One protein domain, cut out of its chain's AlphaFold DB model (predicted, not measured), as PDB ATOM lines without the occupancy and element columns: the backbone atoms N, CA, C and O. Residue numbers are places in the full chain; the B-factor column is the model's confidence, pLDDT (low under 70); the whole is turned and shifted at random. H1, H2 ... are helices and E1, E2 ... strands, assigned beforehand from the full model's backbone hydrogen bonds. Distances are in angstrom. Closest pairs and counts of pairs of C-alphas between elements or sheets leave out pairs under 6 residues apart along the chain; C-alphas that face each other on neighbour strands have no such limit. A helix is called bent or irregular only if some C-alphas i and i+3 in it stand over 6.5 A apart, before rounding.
ATOM      1  N   GLU A   2      51.549  20.395  -2.452       59.72
ATOM      2  CA  GLU A   2      51.283  19.930  -3.823       59.72
ATOM      3  C   GLU A   2      51.274  18.409  -4.089       59.72
ATOM      4  O   GLU A   2      50.609  18.021  -5.043       59.72
ATOM      5  N   SER A   3      51.982  17.541  -3.338       68.50
ATOM      6  CA  SER A   3      52.146  16.136  -3.794       68.50
ATOM      7  C   SER A   3      50.827  15.365  -3.806       68.50
ATOM      8  O   SER A   3      50.444  14.844  -4.842       68.50
ATOM      9  N   TRP A   4      50.078  15.388  -2.706       73.25
ATOM     10  CA  TRP A   4      48.860  14.592  -2.584       73.25
ATOM     11  C   TRP A   4      47.720  15.111  -3.474       73.25
ATOM     12  O   TRP A   4      47.017  14.315  -4.077       73.25
ATOM     13  N   ILE A   5      47.561  16.433  -3.648       80.12
ATOM     14  CA  ILE A   5      46.567  16.984  -4.594       80.12
ATOM     15  C   ILE A   5      46.896  16.547  -6.024       80.12
ATOM     16  O   ILE A   5      45.994  16.186  -6.777       80.12
ATOM     17  N   ARG A   6      48.184  16.551  -6.398       82.81
ATOM     18  CA  ARG A   6      48.624  16.029  -7.697       82.81
ATOM     19  C   ARG A   6      48.372  14.526  -7.806       82.81
ATOM     20  O   ARG A   6      47.894  14.099  -8.846       82.81
ATOM     21  N   GLU A   7      48.610  13.754  -6.748       83.00
ATOM     22  CA  GLU A   7      48.302  12.317  -6.706       83.00
ATOM     23  C   GLU A   7      46.801  12.057  -6.935       83.00
ATOM     24  O   GLU A   7      46.446  11.204  -7.749       83.00
ATOM     25  N   TYR A   8      45.916  12.837  -6.301       82.88
ATOM     26  CA  TYR A   8      44.473  12.784  -6.562       82.88
ATOM     27  C   TYR A   8      44.142  13.159  -8.006       82.88
ATOM     28  O   TYR A   8      43.402  12.443  -8.674       82.88
ATOM     29  N   GLU A   9      44.697  14.258  -8.517       88.06
ATOM     30  CA  GLU A   9      44.451  14.687  -9.895       88.06
ATOM     31  C   GLU A   9      44.875  13.607 -10.903       88.06
ATOM     32  O   GLU A   9      44.114  13.257 -11.808       88.06
ATOM     33  N   GLU A  10      46.060  13.029 -10.711       88.19
ATOM     34  CA  GLU A  10      46.583  11.932 -11.523       88.19
ATOM     35  C   GLU A  10      45.702  10.687 -11.430       88.19
ATOM     36  O   GLU A  10      45.374  10.098 -12.464       88.19
ATOM     37  N   PHE A  11      45.273  10.301 -10.225       84.50
ATOM     38  CA  PHE A  11      44.365   9.173 -10.031       84.50
ATOM     39  C   PHE A  11      43.053   9.381 -10.793       84.50
ATOM     40  O   PHE A  11      42.647   8.506 -11.565       84.50
ATOM     41  N   TYR A  12      42.431  10.554 -10.647       86.31
ATOM     42  CA  TYR A  12      41.150  10.873 -11.276       86.31
ATOM     43  C   TYR A  12      41.277  10.847 -12.795       86.31
ATOM     44  O   TYR A  12      40.505  10.166 -13.466       86.31
ATOM     45  N   ARG A  13      42.297  11.510 -13.349       90.88
ATOM     46  CA  ARG A  13      42.543  11.530 -14.798       90.88
ATOM     47  C   ARG A  13      42.859  10.145 -15.363       90.88
ATOM     48  O   ARG A  13      42.408   9.831 -16.458       90.88
ATOM     49  N   LYS A  14      43.625   9.318 -14.643       89.12
ATOM     50  CA  LYS A  14      44.037   7.980 -15.102       89.12
ATOM     51  C   LYS A  14      42.882   6.983 -15.146       89.12
ATOM     52  O   LYS A  14      42.895   6.070 -15.967       89.12
ATOM     53  N   THR A  15      41.942   7.117 -14.219       84.75
ATOM     54  CA  THR A  15      40.819   6.186 -14.058       84.75
ATOM     55  C   THR A  15      39.547   6.657 -14.757       84.75
ATOM     56  O   THR A  15      38.615   5.874 -14.892       84.75
ATOM     57  N   ALA A  16      39.497   7.916 -15.198       89.19
ATOM     58  CA  ALA A  16      38.324   8.496 -15.832       89.19
ATOM     59  C   ALA A  16      38.095   7.973 -17.252       89.19
ATOM     60  O   ALA A  16      39.001   7.969 -18.085       89.19
ATOM     61  N   ASP A  17      36.834   7.676 -17.566       91.69
ATOM     62  CA  ASP A  17      36.393   7.477 -18.948       91.69
ATOM     63  C   ASP A  17      36.289   8.808 -19.695       91.69
ATOM     64  O   ASP A  17      36.492   8.885 -20.910       91.69
ATOM     65  N   LYS A  18      35.917   9.868 -18.966       93.19
ATOM     66  CA  LYS A  18      35.697  11.191 -19.542       93.19
ATOM     67  C   LYS A  18      35.965  12.309 -18.551       93.19
ATOM     68  O   LYS A  18      35.561  12.260 -17.392       93.19
ATOM     69  N   ILE A  19      36.555  13.379 -19.071       94.69
ATOM     70  CA  ILE A  19      36.671  14.665 -18.389       94.69
ATOM     71  C   ILE A  19      35.403  15.480 -18.674       94.69
ATOM     72  O   ILE A  19      35.073  15.750 -19.831       94.69
ATOM     73  N   LEU A  20      34.676  15.847 -17.620       94.56
ATOM     74  CA  LEU A  20      33.425  16.610 -17.684       94.56
ATOM     75  C   LEU A  20      33.679  18.116 -17.559       94.56
ATOM     76  O   LEU A  20      33.058  18.909 -18.268       94.56
ATOM     77  N   PHE A  21      34.608  18.499 -16.682       95.44
ATOM     78  CA  PHE A  21      35.093  19.865 -16.511       95.44
ATOM     79  C   PHE A  21      36.599  19.839 -16.245       95.44
ATOM     80  O   PHE A  21      37.062  19.039 -15.441       95.44
ATOM     81  N   ASP A  22      37.342  20.731 -16.897       96.38
ATOM     82  CA  ASP A  22      38.762  20.987 -16.634       96.38
ATOM     83  C   ASP A  22      38.991  22.490 -16.794       96.38
ATOM     84  O   ASP A  22      39.075  23.019 -17.905       96.38
ATOM     85  N   ILE A  23      38.920  23.205 -15.675       95.88
ATOM     86  CA  ILE A  23      39.019  24.662 -15.626       95.88
ATOM     87  C   ILE A  23      40.209  25.003 -14.750       95.88
ATOM     88  O   ILE A  23      40.241  24.637 -13.578       95.88
ATOM     89  N   SER A  24      41.154  25.750 -15.310       95.62
ATOM     90  CA  SER A  24      42.360  26.164 -14.606       95.62
ATOM     91  C   SER A  24      42.690  27.619 -14.913       95.62
ATOM     92  O   SER A  24      42.722  28.024 -16.074       95.62
ATOM     93  N   TYR A  25      42.967  28.392 -13.866       96.44
ATOM     94  CA  TYR A  25      43.512  29.741 -13.961       96.44
ATOM     95  C   TYR A  25      44.714  29.869 -13.030       96.44
ATOM     96  O   TYR A  25      44.674  29.436 -11.878       96.44
ATOM     97  N   SER A  26      45.781  30.490 -13.521       95.19
ATOM     98  CA  SER A  26      47.006  30.724 -12.754       95.19
ATOM     99  C   SER A  26      47.179  32.210 -12.495       95.19
ATOM    100  O   SER A  26      46.970  33.012 -13.407       95.19
ATOM    101  N   ARG A  27      47.575  32.577 -11.268       94.88
ATOM    102  CA  ARG A  27      47.713  33.983 -10.830       94.88
ATOM    103  C   ARG A  27      46.494  34.835 -11.205       94.88
ATOM    104  O   ARG A  27      46.616  35.960 -11.691       94.88
ATOM    105  N   TRP A  28      45.310  34.264 -11.032       95.75
ATOM    106  CA  TRP A  28      44.065  34.881 -11.432       95.75
ATOM    107  C   TRP A  28      43.665  35.956 -10.432       95.75
ATOM    108  O   TRP A  28      43.575  35.688  -9.240       95.75
ATOM    109  N   ASN A  29      43.411  37.169 -10.916       94.81
ATOM    110  CA  ASN A  29      42.974  38.277 -10.073       94.81
ATOM    111  C   ASN A  29      41.678  38.911 -10.610       94.81
ATOM    112  O   ASN A  29      41.709  39.992 -11.207       94.81
ATOM    113  N   PRO A  30      40.534  38.215 -10.504       94.31
ATOM    114  CA  PRO A  30      39.257  38.762 -10.928       94.31
ATOM    115  C   PRO A  30      38.758  39.817  -9.933       94.31
ATOM    116  O   PRO A  30      38.934  39.700  -8.721       94.31
ATOM    117  N   SER A  31      38.029  40.819 -10.435       93.81
ATOM    118  CA  SER A  31      37.249  41.686  -9.543       93.81
ATOM    119  C   SER A  31      36.189  40.867  -8.796       93.81
ATOM    120  O   SER A  31      35.646  39.910  -9.354       93.81
ATOM    121  N   GLN A  32      35.827  41.273  -7.573       91.56
ATOM    122  CA  GLN A  32      34.804  40.572  -6.781       91.56
ATOM    123  C   GLN A  32      33.501  40.368  -7.565       91.56
ATOM    124  O   GLN A  32      32.967  39.266  -7.612       91.56
ATOM    125  N   LYS A  33      33.023  41.411  -8.257       93.25
ATOM    126  CA  LYS A  33      31.797  41.349  -9.068       93.25
ATOM    127  C   LYS A  33      31.895  40.307 -10.185       93.25
ATOM    128  O   LYS A  33      30.908  39.639 -10.490       93.25
ATOM    129  N   PHE A  34      33.065  40.188 -10.814       95.38
ATOM    130  CA  PHE A  34      33.292  39.158 -11.821       95.38
ATOM    131  C   PHE A  34      33.282  37.769 -11.181       95.38
ATOM    132  O   PHE A  34      32.599  36.882 -11.688       95.38
ATOM    133  N   LEU A  35      33.999  37.591 -10.067       94.62
ATOM    134  CA  LEU A  35      34.106  36.308  -9.378       94.62
ATOM    135  C   LEU A  35      32.740  35.815  -8.870       94.62
ATOM    136  O   LEU A  35      32.396  34.655  -9.086       94.62
ATOM    137  N   ASP A  36      31.918  36.703  -8.305       94.25
ATOM    138  CA  ASP A  36      30.541  36.399  -7.893       94.25
ATOM    139  C   ASP A  36      29.707  35.866  -9.073       94.25
ATOM    140  O   ASP A  36      29.009  34.853  -8.963       94.25
ATOM    141  N   GLY A  37      29.783  36.544 -10.224       96.19
ATOM    142  CA  GLY A  37      29.101  36.125 -11.450       96.19
ATOM    143  C   GLY A  37      29.627  34.790 -11.977       96.19
ATOM    144  O   GLY A  37      28.842  33.917 -12.349       96.19
ATOM    145  N   PHE A  38      30.947  34.606 -11.949       95.75
ATOM    146  CA  PHE A  38      31.611  33.375 -12.357       95.75
ATOM    147  C   PHE A  38      31.165  32.178 -11.511       95.75
ATOM    148  O   PHE A  38      30.713  31.188 -12.084       95.75
ATOM    149  N   CYS A  39      31.206  32.273 -10.177       94.56
ATOM    150  CA  CYS A  39      30.801  31.182  -9.285       94.56
ATOM    151  C   CYS A  39      29.334  30.781  -9.499       94.56
ATOM    152  O   CYS A  39      29.021  29.593  -9.574       94.56
ATOM    153  N   ARG A  40      28.430  31.756  -9.680       93.12
ATOM    154  CA  ARG A  40      27.006  31.492  -9.965       93.12
ATOM    155  C   ARG A  40      26.804  30.755 -11.288       93.12
ATOM    156  O   ARG A  40      26.029  29.796 -11.354       93.12
ATOM    157  N   ILE A  41      27.492  31.195 -12.341       95.44
ATOM    158  CA  ILE A  41      27.429  30.552 -13.660       95.44
ATOM    159  C   ILE A  41      28.022  29.144 -13.585       95.44
ATOM    160  O   ILE A  41      27.415  28.204 -14.097       95.44
ATOM    161  N   LEU A  42      29.174  28.984 -12.932       95.44
ATOM    162  CA  LEU A  42      29.846  27.700 -12.777       95.44
ATOM    163  C   LEU A  42      28.964  26.691 -12.037       95.44
ATOM    164  O   LEU A  42      28.739  25.599 -12.553       95.44
ATOM    165  N   PHE A  43      28.388  27.082 -10.898       93.06
ATOM    166  CA  PHE A  43      27.468  26.234 -10.138       93.06
ATOM    167  C   PHE A  43      26.253  25.818 -10.977       93.06
ATOM    168  O   PHE A  43      25.907  24.642 -11.040       93.06
ATOM    169  N   SER A  44      25.662  26.759 -11.718       92.75
ATOM    170  CA  SER A  44      24.526  26.467 -12.605       92.75
ATOM    171  C   SER A  44      24.886  25.480 -13.724       92.75
ATOM    172  O   SER A  44      24.063  24.650 -14.114       92.75
ATOM    173  N   ARG A  45      26.113  25.558 -14.258       94.94
ATOM    174  CA  ARG A  45      26.615  24.627 -15.280       94.94
ATOM    175  C   ARG A  45      26.866  23.235 -14.709       94.94
ATOM    176  O   ARG A  45      26.480  22.266 -15.358       94.94
ATOM    177  N   LEU A  46      27.471  23.145 -13.525       93.00
ATOM    178  CA  LEU A  46      27.686  21.880 -12.819       93.00
ATOM    179  C   LEU A  46      26.351  21.193 -12.533       93.00
ATOM    180  O   LEU A  46      26.148  20.061 -12.960       93.00
ATOM    181  N   TYR A  47      25.407  21.920 -11.930       91.81
ATOM    182  CA  TYR A  47      24.062  21.423 -11.643       91.81
ATOM    183  C   TYR A  47      23.373  20.867 -12.892       91.81
ATOM    184  O   TYR A  47      22.899  19.732 -12.905       91.81
ATOM    185  N   ARG A  48      23.363  21.640 -13.987       93.31
ATOM    186  CA  ARG A  48      22.756  21.191 -15.246       93.31
ATOM    187  C   ARG A  48      23.433  19.932 -15.778       93.31
ATOM    188  O   ARG A  48      22.734  19.041 -16.252       93.31
ATOM    189  N   LYS A  49      24.766  19.863 -15.709       93.94
ATOM    190  CA  LYS A  49      25.499  18.700 -16.200       93.94
ATOM    191  C   LYS A  49      25.186  17.460 -15.369       93.94
ATOM    192  O   LYS A  49      24.884  16.432 -15.954       93.94
ATOM    193  N   TYR A  50      25.182  17.548 -14.042       92.00
ATOM    194  CA  TYR A  50      24.837  16.400 -13.203       92.00
ATOM    195  C   TYR A  50      23.386  15.953 -13.394       92.00
ATOM    196  O   TYR A  50      23.150  14.756 -13.491       92.00
ATOM    197  N   LYS A  51      22.430  16.873 -13.588       91.81
ATOM    198  CA  LYS A  51      21.054  16.503 -13.970       91.81
ATOM    199  C   LYS A  51      20.967  15.792 -15.318       91.81
ATOM    200  O   LYS A  51      20.227  14.826 -15.457       91.81
ATOM    201  N   GLU A  52      21.719  16.246 -16.315       92.62
ATOM    202  CA  GLU A  52      21.818  15.553 -17.604       92.62
ATOM    203  C   GLU A  52      22.384  14.135 -17.437       92.62
ATOM    204  O   GLU A  52      21.848  13.181 -18.000       92.62
ATOM    205  N   LEU A  53      23.438  13.981 -16.635       91.44
ATOM    206  CA  LEU A  53      24.060  12.684 -16.381       91.44
ATOM    207  C   LEU A  53      23.155  11.747 -15.563       91.44
ATOM    208  O   LEU A  53      23.073  10.565 -15.876       91.44
ATOM    209  N   GLU A  54      22.408  12.278 -14.594       90.06
ATOM    210  CA  GLU A  54      21.363  11.559 -13.854       90.06
ATOM    211  C   GLU A  54      20.257  11.054 -14.797       90.06
ATOM    212  O   GLU A  54      19.795   9.927 -14.661       90.06
ATOM    213  N   MET A  55      19.842  11.837 -15.796       91.62
ATOM    214  CA  MET A  55      18.825  11.389 -16.760       91.62
ATOM    215  C   MET A  55      19.358  10.357 -17.758       91.62
ATOM    216  O   MET A  55      18.646   9.427 -18.128       91.62
ATOM    217  N   THR A  56      20.587  10.544 -18.237       92.19
ATOM    218  CA  THR A  56      21.175   9.698 -19.289       92.19
ATOM    219  C   THR A  56      21.763   8.401 -18.753       92.19
ATOM    220  O   THR A  56      21.880   7.448 -19.520       92.19
ATOM    221  N   GLN A  57      22.136   8.359 -17.468       89.00
ATOM    222  CA  GLN A  57      22.813   7.222 -16.834       89.00
ATOM    223  C   GLN A  57      24.099   6.811 -17.583       89.00
ATOM    224  O   GLN A  57      24.511   5.655 -17.543       89.00
ATOM    225  N   GLU A  58      24.746   7.753 -18.288       89.69
ATOM    226  CA  GLU A  58      25.973   7.489 -19.061       89.69
ATOM    227  C   GLU A  58      27.162   7.121 -18.148       89.69
ATOM    228  O   GLU A  58      28.068   6.408 -18.581       89.69
ATOM    229  N   TYR A  59      27.140   7.588 -16.891       89.75
ATOM    230  CA  TYR A  59      28.156   7.350 -15.858       89.75
ATOM    231  C   TYR A  59      27.490   7.001 -14.527       89.75
ATOM    232  O   TYR A  59      26.538   7.671 -14.123       89.75
ATOM    233  N   GLU A  60      28.027   6.017 -13.807       87.31
ATOM    234  CA  GLU A  60      27.511   5.622 -12.488       87.31
ATOM    235  C   GLU A  60      28.102   6.476 -11.366       87.31
ATOM    236  O   GLU A  60      27.389   6.827 -10.426       87.31
ATOM    237  N   PHE A  61      29.373   6.867 -11.500       88.19
ATOM    238  CA  PHE A  61      30.070   7.699 -10.524       88.19
ATOM    239  C   PHE A  61      30.687   8.935 -11.171       88.19
ATOM    240  O   PHE A  61      31.092   8.920 -12.337       88.19
ATOM    241  N   THR A  62      30.839   9.984 -10.371       89.50
ATOM    242  CA  THR A  62      31.644  11.156 -10.710       89.50
ATOM    243  C   THR A  62      32.662  11.440  -9.627       89.50
ATOM    244  O   THR A  62      32.439  11.153  -8.453       89.50
ATOM    245  N   GLY A  63      33.783  12.016 -10.042       88.25
ATOM    246  CA  GLY A  63      34.822  12.503  -9.155       88.25
ATOM    247  C   GLY A  63      35.085  13.983  -9.401       88.25
ATOM    248  O   GLY A  63      35.134  14.414 -10.552       88.25
ATOM    249  N   GLU A  64      35.305  14.742  -8.331       89.88
ATOM    250  CA  GLU A  64      35.653  16.155  -8.360       89.88
ATOM    251  C   GLU A  64      36.889  16.526  -7.524       89.88
ATOM    252  O   GLU A  64      37.144  15.986  -6.445       89.88
ATOM    253  N   ILE A  65      37.617  17.526  -8.021       91.44
ATOM    254  CA  ILE A  65      38.664  18.264  -7.316       91.44
ATOM    255  C   ILE A  65      38.424  19.751  -7.559       91.44
ATOM    256  O   ILE A  65      38.417  20.195  -8.705       91.44
ATOM    257  N   LEU A  66      38.285  20.532  -6.491       93.88
ATOM    258  CA  LEU A  66      38.328  21.990  -6.527       93.88
ATOM    259  C   LEU A  66      39.453  22.468  -5.619       93.88
ATOM    260  O   LEU A  66      39.532  22.055  -4.466       93.88
ATOM    261  N   LEU A  67      40.280  23.378  -6.122       93.44
ATOM    262  CA  LEU A  67      41.319  24.045  -5.350       93.44
ATOM    263  C   LEU A  67      41.379  25.521  -5.729       93.44
ATOM    264  O   LEU A  67      41.503  25.865  -6.904       93.44
ATOM    265  N   ALA A  68      41.360  26.385  -4.721       93.62
ATOM    266  CA  ALA A  68      41.754  27.775  -4.850       93.62
ATOM    267  C   ALA A  68      42.791  28.120  -3.776       93.62
ATOM    268  O   ALA A  68      42.532  27.908  -2.592       93.62
ATOM    269  N   GLU A  69      43.949  28.646  -4.171       92.50
ATOM    270  CA  GLU A  69      45.075  28.904  -3.259       92.50
ATOM    271  C   GLU A  69      45.853  30.177  -3.617       92.50
ATOM    272  O   GLU A  69      45.980  30.541  -4.791       92.50
ATOM    273  N   ILE A  70      46.394  30.830  -2.590       90.50
ATOM    274  CA  ILE A  70      47.316  31.967  -2.671       90.50
ATOM    275  C   ILE A  70      48.544  31.603  -1.855       90.50
ATOM    276  O   ILE A  70      48.439  31.468  -0.641       90.50
ATOM    277  N   GLU A  71      49.694  31.472  -2.516       85.88
ATOM    278  CA  GLU A  71      50.958  31.091  -1.872       85.88
ATOM    279  C   GLU A  71      50.774  29.865  -0.954       85.88
ATOM    280  O   GLU A  71      50.413  28.796  -1.441       85.88
ATOM    281  N   ASP A  72      50.969  30.019   0.357       81.62
ATOM    282  CA  ASP A  72      50.835  28.944   1.348       81.62
ATOM    283  C   ASP A  72      49.421  28.824   1.958       81.62
ATOM    284  O   ASP A  72      49.196  28.021   2.867       81.62
ATOM    285  N   ARG A  73      48.449  29.611   1.478       85.44
ATOM    286  CA  ARG A  73      47.076  29.667   1.994       85.44
ATOM    287  C   ARG A  73      46.069  29.061   1.019       85.44
ATOM    288  O   ARG A  73      45.933  29.498  -0.120       85.44
ATOM    289  N   VAL A  74      45.243  28.147   1.521       89.06
ATOM    290  CA  VAL A  74      44.067  27.637   0.800       89.06
ATOM    291  C   VAL A  74      42.869  28.555   1.036       89.06
ATOM    292  O   VAL A  74      42.527  28.874   2.176       89.06
ATOM    293  N   LEU A  75      42.223  28.984  -0.047       90.75
ATOM    294  CA  LEU A  75      40.991  29.777  -0.017       90.75
ATOM    295  C   LEU A  75      39.738  28.895  -0.047       90.75
ATOM    296  O   LEU A  75      38.744  29.215   0.601       90.75
ATOM    297  N   ALA A  76      39.781  27.808  -0.820       92.12
ATOM    298  CA  ALA A  76      38.695  26.844  -0.966       92.12
ATOM    299  C   ALA A  76      39.237  25.502  -1.456       92.12
ATOM    300  O   ALA A  76      40.160  25.472  -2.277       92.12
ATOM    301  N   PHE A  77      38.659  24.403  -0.976       90.56
ATOM    302  CA  PHE A  77      39.115  23.074  -1.358       90.56
ATOM    303  C   PHE A  77      38.068  21.981  -1.156       90.56
ATOM    304  O   PHE A  77      37.529  21.833  -0.064       90.56
ATOM    305  N   THR A  78      37.856  21.147  -2.174       88.81
ATOM    306  CA  THR A  78      37.168  19.859  -2.013       88.81
ATOM    307  C   THR A  78      37.806  18.802  -2.897       88.81
ATOM    308  O   THR A  78      38.181  19.073  -4.038       88.81
ATOM    309  N   VAL A  79      37.885  17.587  -2.368       86.50
ATOM    310  CA  VAL A  79      38.155  16.365  -3.121       86.50
ATOM    311  C   VAL A  79      37.085  15.371  -2.724       86.50
ATOM    312  O   VAL A  79      36.833  15.157  -1.534       86.50
ATOM    313  N   GLY A  80      36.423  14.808  -3.721       80.31
ATOM    314  CA  GLY A  80      35.329  13.894  -3.478       80.31
ATOM    315  C   GLY A  80      34.829  13.234  -4.743       80.31
ATOM    316  O   GLY A  80      35.385  13.378  -5.834       80.31
ATOM    317  N   GLY A  81      33.778  12.461  -4.563       80.00
ATOM    318  CA  GLY A  81      33.078  11.783  -5.626       80.00
ATOM    319  C   GLY A  81      31.889  11.037  -5.055       80.00
ATOM    320  O   GLY A  81      31.772  10.840  -3.842       80.00
ATOM    321  N   GLY A  82      30.987  10.633  -5.929       82.50
ATOM    322  CA  GLY A  82      29.757   9.982  -5.524       82.50
ATOM    323  C   GLY A  82      29.028   9.370  -6.700       82.50
ATOM    324  O   GLY A  82      29.457   9.482  -7.848       82.50
ATOM    325  N   ALA A  83      27.919   8.703  -6.395       86.69
ATOM    326  CA  ALA A  83      27.022   8.217  -7.427       86.69
ATOM    327  C   ALA A  83      26.443   9.411  -8.197       86.69
ATOM    328  O   ALA A  83      25.849  10.306  -7.592       86.69
ATOM    329  N   THR A  84      26.562   9.389  -9.524       87.50
ATOM    330  CA  THR A  84      26.081  10.436 -10.441       87.50
ATOM    331  C   THR A  84      24.593  10.732 -10.255       87.50
ATOM    332  O   THR A  84      24.129  11.848 -10.472       87.50
ATOM    333  N   THR A  85      23.827   9.721  -9.840       83.69
ATOM    334  CA  THR A  85      22.386   9.815  -9.586       83.69
ATOM    335  C   THR A  85      22.041  10.589  -8.318       83.69
ATOM    336  O   THR A  85      20.896  10.984  -8.124       83.69
ATOM    337  N   SER A  86      23.019  10.847  -7.453       81.31
ATOM    338  CA  SER A  86      22.869  11.718  -6.296       81.31
ATOM    339  C   SER A  86      23.397  13.107  -6.639       81.31
ATOM    340  O   SER A  86      24.459  13.516  -6.173       81.31
ATOM    341  N   GLU A  87      22.653  13.846  -7.467       74.56
ATOM    342  CA  GLU A  87      23.055  15.192  -7.905       74.56
ATOM    343  C   GLU A  87      23.396  16.104  -6.721       74.56
ATOM    344  O   GLU A  87      24.422  16.780  -6.755       74.56
ATOM    345  N   SER A  88      22.597  16.061  -5.648       73.00
ATOM    346  CA  SER A  88      22.863  16.835  -4.434       73.00
ATOM    347  C   SER A  88      24.223  16.501  -3.819       73.00
ATOM    348  O   SER A  88      24.911  17.401  -3.352       73.00
ATOM    349  N   SER A  89      24.653  15.240  -3.854       71.00
ATOM    350  CA  SER A  89      25.980  14.849  -3.369       71.00
ATOM    351  C   SER A  89      27.097  15.394  -4.262       71.00
ATOM    352  O   SER A  89      28.129  15.805  -3.743       71.00
ATOM    353  N   CYS A  90      26.870  15.463  -5.576       76.81
ATOM    354  CA  CYS A  90      27.870  15.882  -6.565       76.81
ATOM    355  C   CYS A  90      28.041  17.413  -6.662       76.81
ATOM    356  O   CYS A  90      29.065  17.909  -7.127       76.81
ATOM    357  N   THR A  91      27.028  18.197  -6.273       84.50
ATOM    358  CA  THR A  91      27.076  19.670  -6.362       84.50
ATOM    359  C   THR A  91      27.313  20.359  -5.028       84.50
ATOM    360  O   THR A  91      27.860  21.465  -5.006       84.50
ATOM    361  N   HIS A  92      26.916  19.748  -3.910       85.69
ATOM    362  CA  HIS A  92      26.856  20.434  -2.621       85.69
ATOM    363  C   HIS A  92      28.232  20.803  -2.060       85.69
ATOM    364  O   HIS A  92      28.431  21.955  -1.667       85.69
ATOM    365  N   ALA A  93      29.198  19.877  -2.082       86.38
ATOM    366  CA  ALA A  93      30.554  20.142  -1.598       86.38
ATOM    367  C   ALA A  93      31.235  21.247  -2.422       86.38
ATOM    368  O   ALA A  93      31.740  22.223  -1.866       86.38
ATOM    369  N   ILE A  94      31.151  21.160  -3.755       90.75
ATOM    370  CA  ILE A  94      31.664  22.199  -4.659       90.75
ATOM    371  C   ILE A  94      30.974  23.543  -4.389       90.75
ATOM    372  O   ILE A  94      31.638  24.574  -4.318       90.75
ATOM    373  N   GLY A  95      29.650  23.549  -4.215       91.12
ATOM    374  CA  GLY A  95      28.877  24.758  -3.933       91.12
ATOM    375  C   GLY A  95      29.315  25.458  -2.644       91.12
ATOM    376  O   GLY A  95      29.479  26.680  -2.636       91.12
ATOM    377  N   TRP A  96      29.558  24.699  -1.573       90.69
ATOM    378  CA  TRP A  96      30.089  25.237  -0.318       90.69
ATOM    379  C   TRP A  96      31.477  25.849  -0.483       90.69
ATOM    380  O   TRP A  96      31.706  26.965  -0.019       90.69
ATOM    381  N   GLU A  97      32.386  25.163  -1.170       92.38
ATOM    382  CA  GLU A  97      33.754  25.650  -1.360       92.38
ATOM    383  C   GLU A  97      33.819  26.863  -2.297       92.38
ATOM    384  O   GLU A  97      34.558  27.808  -2.029       92.38
ATOM    385  N   LEU A  98      32.971  26.928  -3.330       93.88
ATOM    386  CA  LEU A  98      32.800  28.151  -4.121       93.88
ATOM    387  C   LEU A  98      32.307  29.320  -3.256       93.88
ATOM    388  O   LEU A  98      32.758  30.447  -3.448       93.88
ATOM    389  N   GLY A  99      31.421  29.069  -2.287       93.06
ATOM    390  CA  GLY A  99      31.008  30.071  -1.301       93.06
ATOM    391  C   GLY A  99      32.174  30.555  -0.433       93.06
ATOM    392  O   GLY A  99      32.381  31.761  -0.303       93.06
ATOM    393  N   ARG A 100      32.989  29.627   0.085       92.62
ATOM    394  CA  ARG A 100      34.190  29.961   0.874       92.62
ATOM    395  C   ARG A 100      35.199  30.778   0.080       92.62
ATOM    396  O   ARG A 100      35.725  31.750   0.612       92.62
ATOM    397  N   LEU A 101      35.410  30.448  -1.196       93.31
ATOM    398  CA  LEU A 101      36.254  31.235  -2.094       93.31
ATOM    399  C   LEU A 101      35.756  32.681  -2.204       93.31
ATOM    400  O   LEU A 101      36.551  33.613  -2.098       93.31
ATOM    401  N   LEU A 102      34.447  32.879  -2.395       93.75
ATOM    402  CA  LEU A 102      33.867  34.221  -2.489       93.75
ATOM    403  C   LEU A 102      34.068  35.025  -1.208       93.75
ATOM    404  O   LEU A 102      34.350  36.218  -1.284       93.75
ATOM    405  N   ASP A 103      33.922  34.397  -0.045       92.50
ATOM    406  CA  ASP A 103      34.113  35.071   1.236       92.50
ATOM    407  C   ASP A 103      35.590  35.353   1.526       92.50
ATOM    408  O   ASP A 103      35.919  36.432   2.021       92.50
ATOM    409  N   ALA A 104      36.493  34.448   1.147       90.44
ATOM    410  CA  ALA A 104      37.929  34.657   1.272       90.44
ATOM    411  C   ALA A 104      38.434  35.788   0.356       90.44
ATOM    412  O   ALA A 104      39.187  36.646   0.818       90.44
ATOM    413  N   HIS A 105      37.973  35.847  -0.901       88.31
ATOM    414  CA  HIS A 105      38.388  36.875  -1.872       88.31
ATOM    415  C   HIS A 105      37.908  38.288  -1.502       88.31
ATOM    416  O   HIS A 105      38.560  39.285  -1.808       88.31
ATOM    417  N   LYS A 106      36.791  38.402  -0.768       88.94
ATOM    418  CA  LYS A 106      36.357  39.690  -0.191       88.94
ATOM    419  C   LYS A 106      37.352  40.225   0.838       88.94
ATOM    420  O   LYS A 106      37.445  41.439   1.004       88.94
ATOM    421  N   LEU A 107      38.042  39.332   1.551       87.00
ATOM    422  CA  LEU A 107      38.986  39.674   2.616       87.00
ATOM    423  C   LEU A 107      40.414  39.886   2.092       87.00
ATOM    424  O   LEU A 107      41.142  40.691   2.664       87.00
ATOM    425  N   SER A 108      40.808  39.192   1.020       82.62
ATOM    426  CA  SER A 108      42.080  39.403   0.316       82.62
ATOM    427  C   SER A 108      41.863  39.360  -1.196       82.62
ATOM    428  O   SER A 108      41.438  38.337  -1.720       82.62
ATOM    429  N   GLN A 109      42.183  40.458  -1.891       86.12
ATOM    430  CA  GLN A 109      42.077  40.581  -3.359       86.12
ATOM    431  C   GLN A 109      43.396  40.256  -4.075       86.12
ATOM    432  O   GLN A 109      43.725  40.819  -5.123       86.12
ATOM    433  N   GLU A 110      44.196  39.391  -3.472       90.56
ATOM    434  CA  GLU A 110      45.443  38.924  -4.057       90.56
ATOM    435  C   GLU A 110      45.172  37.928  -5.202       90.56
ATOM    436  O   GLU A 110      44.163  37.215  -5.193       90.56
ATOM    437  N   PRO A 111      46.053  37.859  -6.218       93.88
ATOM    438  CA  PRO A 111      45.936  36.856  -7.267       93.88
ATOM    439  C   PRO A 111      46.025  35.433  -6.698       93.88
ATOM    440  O   PRO A 111      46.948  35.127  -5.947       93.88
ATOM    441  N   PHE A 112      45.135  34.541  -7.130       94.38
ATOM    442  CA  PHE A 112      45.086  33.147  -6.680       94.38
ATOM    443  C   PHE A 112      45.133  32.160  -7.845       94.38
ATOM    444  O   PHE A 112      44.775  32.472  -8.983       94.38
ATOM    445  N   ASN A 113      45.583  30.940  -7.577       94.38
ATOM    446  CA  ASN A 113      45.424  29.832  -8.511       94.38
ATOM    447  C   ASN A 113      44.049  29.208  -8.291       94.38
ATOM    448  O   ASN A 113      43.665  28.974  -7.151       94.38
ATOM    449  N   PHE A 114      43.325  28.919  -9.369       95.25
ATOM    450  CA  PHE A 114      42.027  28.247  -9.334       95.25
ATOM    451  C   PHE A 114      42.072  27.009 -10.218       95.25
ATOM    452  O   PHE A 114      42.473  27.098 -11.379       95.25
ATOM    453  N   ARG A 115      41.616  25.873  -9.696       95.25
ATOM    454  CA  ARG A 115      41.455  24.623 -10.436       95.25
ATOM    455  C   ARG A 115      40.130  23.963 -10.080       95.25
ATOM    456  O   ARG A 115      39.778  23.868  -8.908       95.25
ATOM    457  N   LEU A 116      39.425  23.489 -11.100       95.38
ATOM    458  CA  LEU A 116      38.284  22.590 -10.980       95.38
ATOM    459  C   LEU A 116      38.422  21.481 -12.024       95.38
ATOM    460  O   LEU A 116      38.350  21.749 -13.225       95.38
ATOM    461  N   LEU A 117      38.564  20.249 -11.550       95.31
ATOM    462  CA  LEU A 117      38.510  19.036 -12.352       95.31
ATOM    463  C   LEU A 117      37.275  18.237 -11.937       95.31
ATOM    464  O   LEU A 117      37.076  17.977 -10.756       95.31
ATOM    465  N   VAL A 118      36.466  17.831 -12.910       93.62
ATOM    466  CA  VAL A 118      35.353  16.899 -12.706       93.62
ATOM    467  C   VAL A 118      35.409  15.839 -13.793       93.62
ATOM    468  O   VAL A 118      35.531  16.162 -14.977       93.62
ATOM    469  N   VAL A 119      35.293  14.576 -13.403       93.19
ATOM    470  CA  VAL A 119      35.395  13.414 -14.288       93.19
ATOM    471  C   VAL A 119      34.244  12.437 -14.051       93.19
ATOM    472  O   VAL A 119      33.645  12.424 -12.976       93.19
ATOM    473  N   GLY A 120      33.914  11.642 -15.071       91.94
ATOM    474  CA  GLY A 120      32.887  10.598 -15.013       91.94
ATOM    475  C   GLY A 120      33.478   9.195 -15.163       91.94
ATOM    476  O   GLY A 120      34.442   9.005 -15.910       91.94
ATOM    477  N   TYR A 121      32.856   8.231 -14.481       89.56
ATOM    478  CA  TYR A 121      33.229   6.817 -14.463       89.56
ATOM    479  C   TYR A 121      32.029   5.929 -14.805       89.56
ATOM    480  O   TYR A 121      30.945   6.053 -14.218       89.56
ATOM    481  N   LYS A 122      32.213   5.016 -15.753       87.62
ATOM    482  CA  LYS A 122      31.278   3.935 -16.057       87.62
ATOM    483  C   LYS A 122      31.475   2.802 -15.059       87.62
ATOM    484  O   LYS A 122      32.568   2.585 -14.554       87.62
TER     485      LYS A 122
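AT A GLANCE: This is residues 2 to 122 of the 141 residues of an uncharacterized protein of Candidatus Woesebacteria bacterium GW2011_GWB1_38_8 (UniProt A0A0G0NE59). What does this domain look like? A flat slab of four long antiparallel strands has two long helices, H2 and H3, side by side over one face and the shorter H1 over the other, which makes three layers, helices on both faces of a sheet. How is it made up? The printed part has 121 residues with three named helices and four named strands, in the order H1 E1 H2 E2 E3 H3 E4; the sheet runs E1 E4 E2 E3, all antiparallel, and the class is mixed, helices and strands. How large is it? It is compact, with a radius of gyration of the C-alphas of 14.3 A and spans of 41 by 30 by 17 A.

HOW THE PARTS SIT: How are the strands joined? E1, residues 18 to 28, pairs with E4, residues 112 to 121, through N 23 and O 116 at 2.9 A. E4 pairs with E2, residues 61 to 70, through N 65 and O 117 at 2.8 A; E2 and E3, residues 73 to 83, form a hairpin, with N 66 and O 78 at 2.9 A. Which helices share a face? H2, residues 32 to 56, and H3, residues 87 to 107, are on the same face, at heights over the sheet of 9.0 A and 8.6 A, and touch at a shallow tilt of 6 degrees, opposite ways, their closest C-alphas being those of Tyr 50 and Glu 87, 5.7 A apart. E1, H2, E2 and E3, H3, E4 are split strand-helix-strand units, each with another strand between its two same-way strands and a right-handed crossover. What is on the opposite face? H1, residues 2 to 15, is over E4 and E2 at a height over the sheet of 9.8 A; its closest C-alpha pair with E2 is Tyr 12 and Gly 63, 6.9 A apart. Are the helix backbones complete? In H1 and H2 every O i to N i+4 pair is within hydrogen-bond range, in H3 14 of 17; H3 is irregular, with C-alphas 90 and 93 7.1 A apart.

IN THESE COORDINATES: Where does H1 begin? C-alpha 2 is at (51.283, 19.930, -3.823), and H1 is 20.1 A long. How long are the other elements? H2 measures 36.0 A, H3 31.0 A, E2 and E3 30.8 A each, E4 29.9 A and E1 26.4 A. Where does E4 end? C-alpha 121 is at (33.229, 6.817, -14.463).

THE WHOLE: How far does it reach? The two C-alphas farthest apart, those of Thr 56 and Ser 108, are 41.3 A apart. Is anything cut or long? The printed part has no cut, and each link between named elements is tight. Where is confidence low? Residues 2 to 3 have a pLDDT under 70; the mean of the printed part is 89.6.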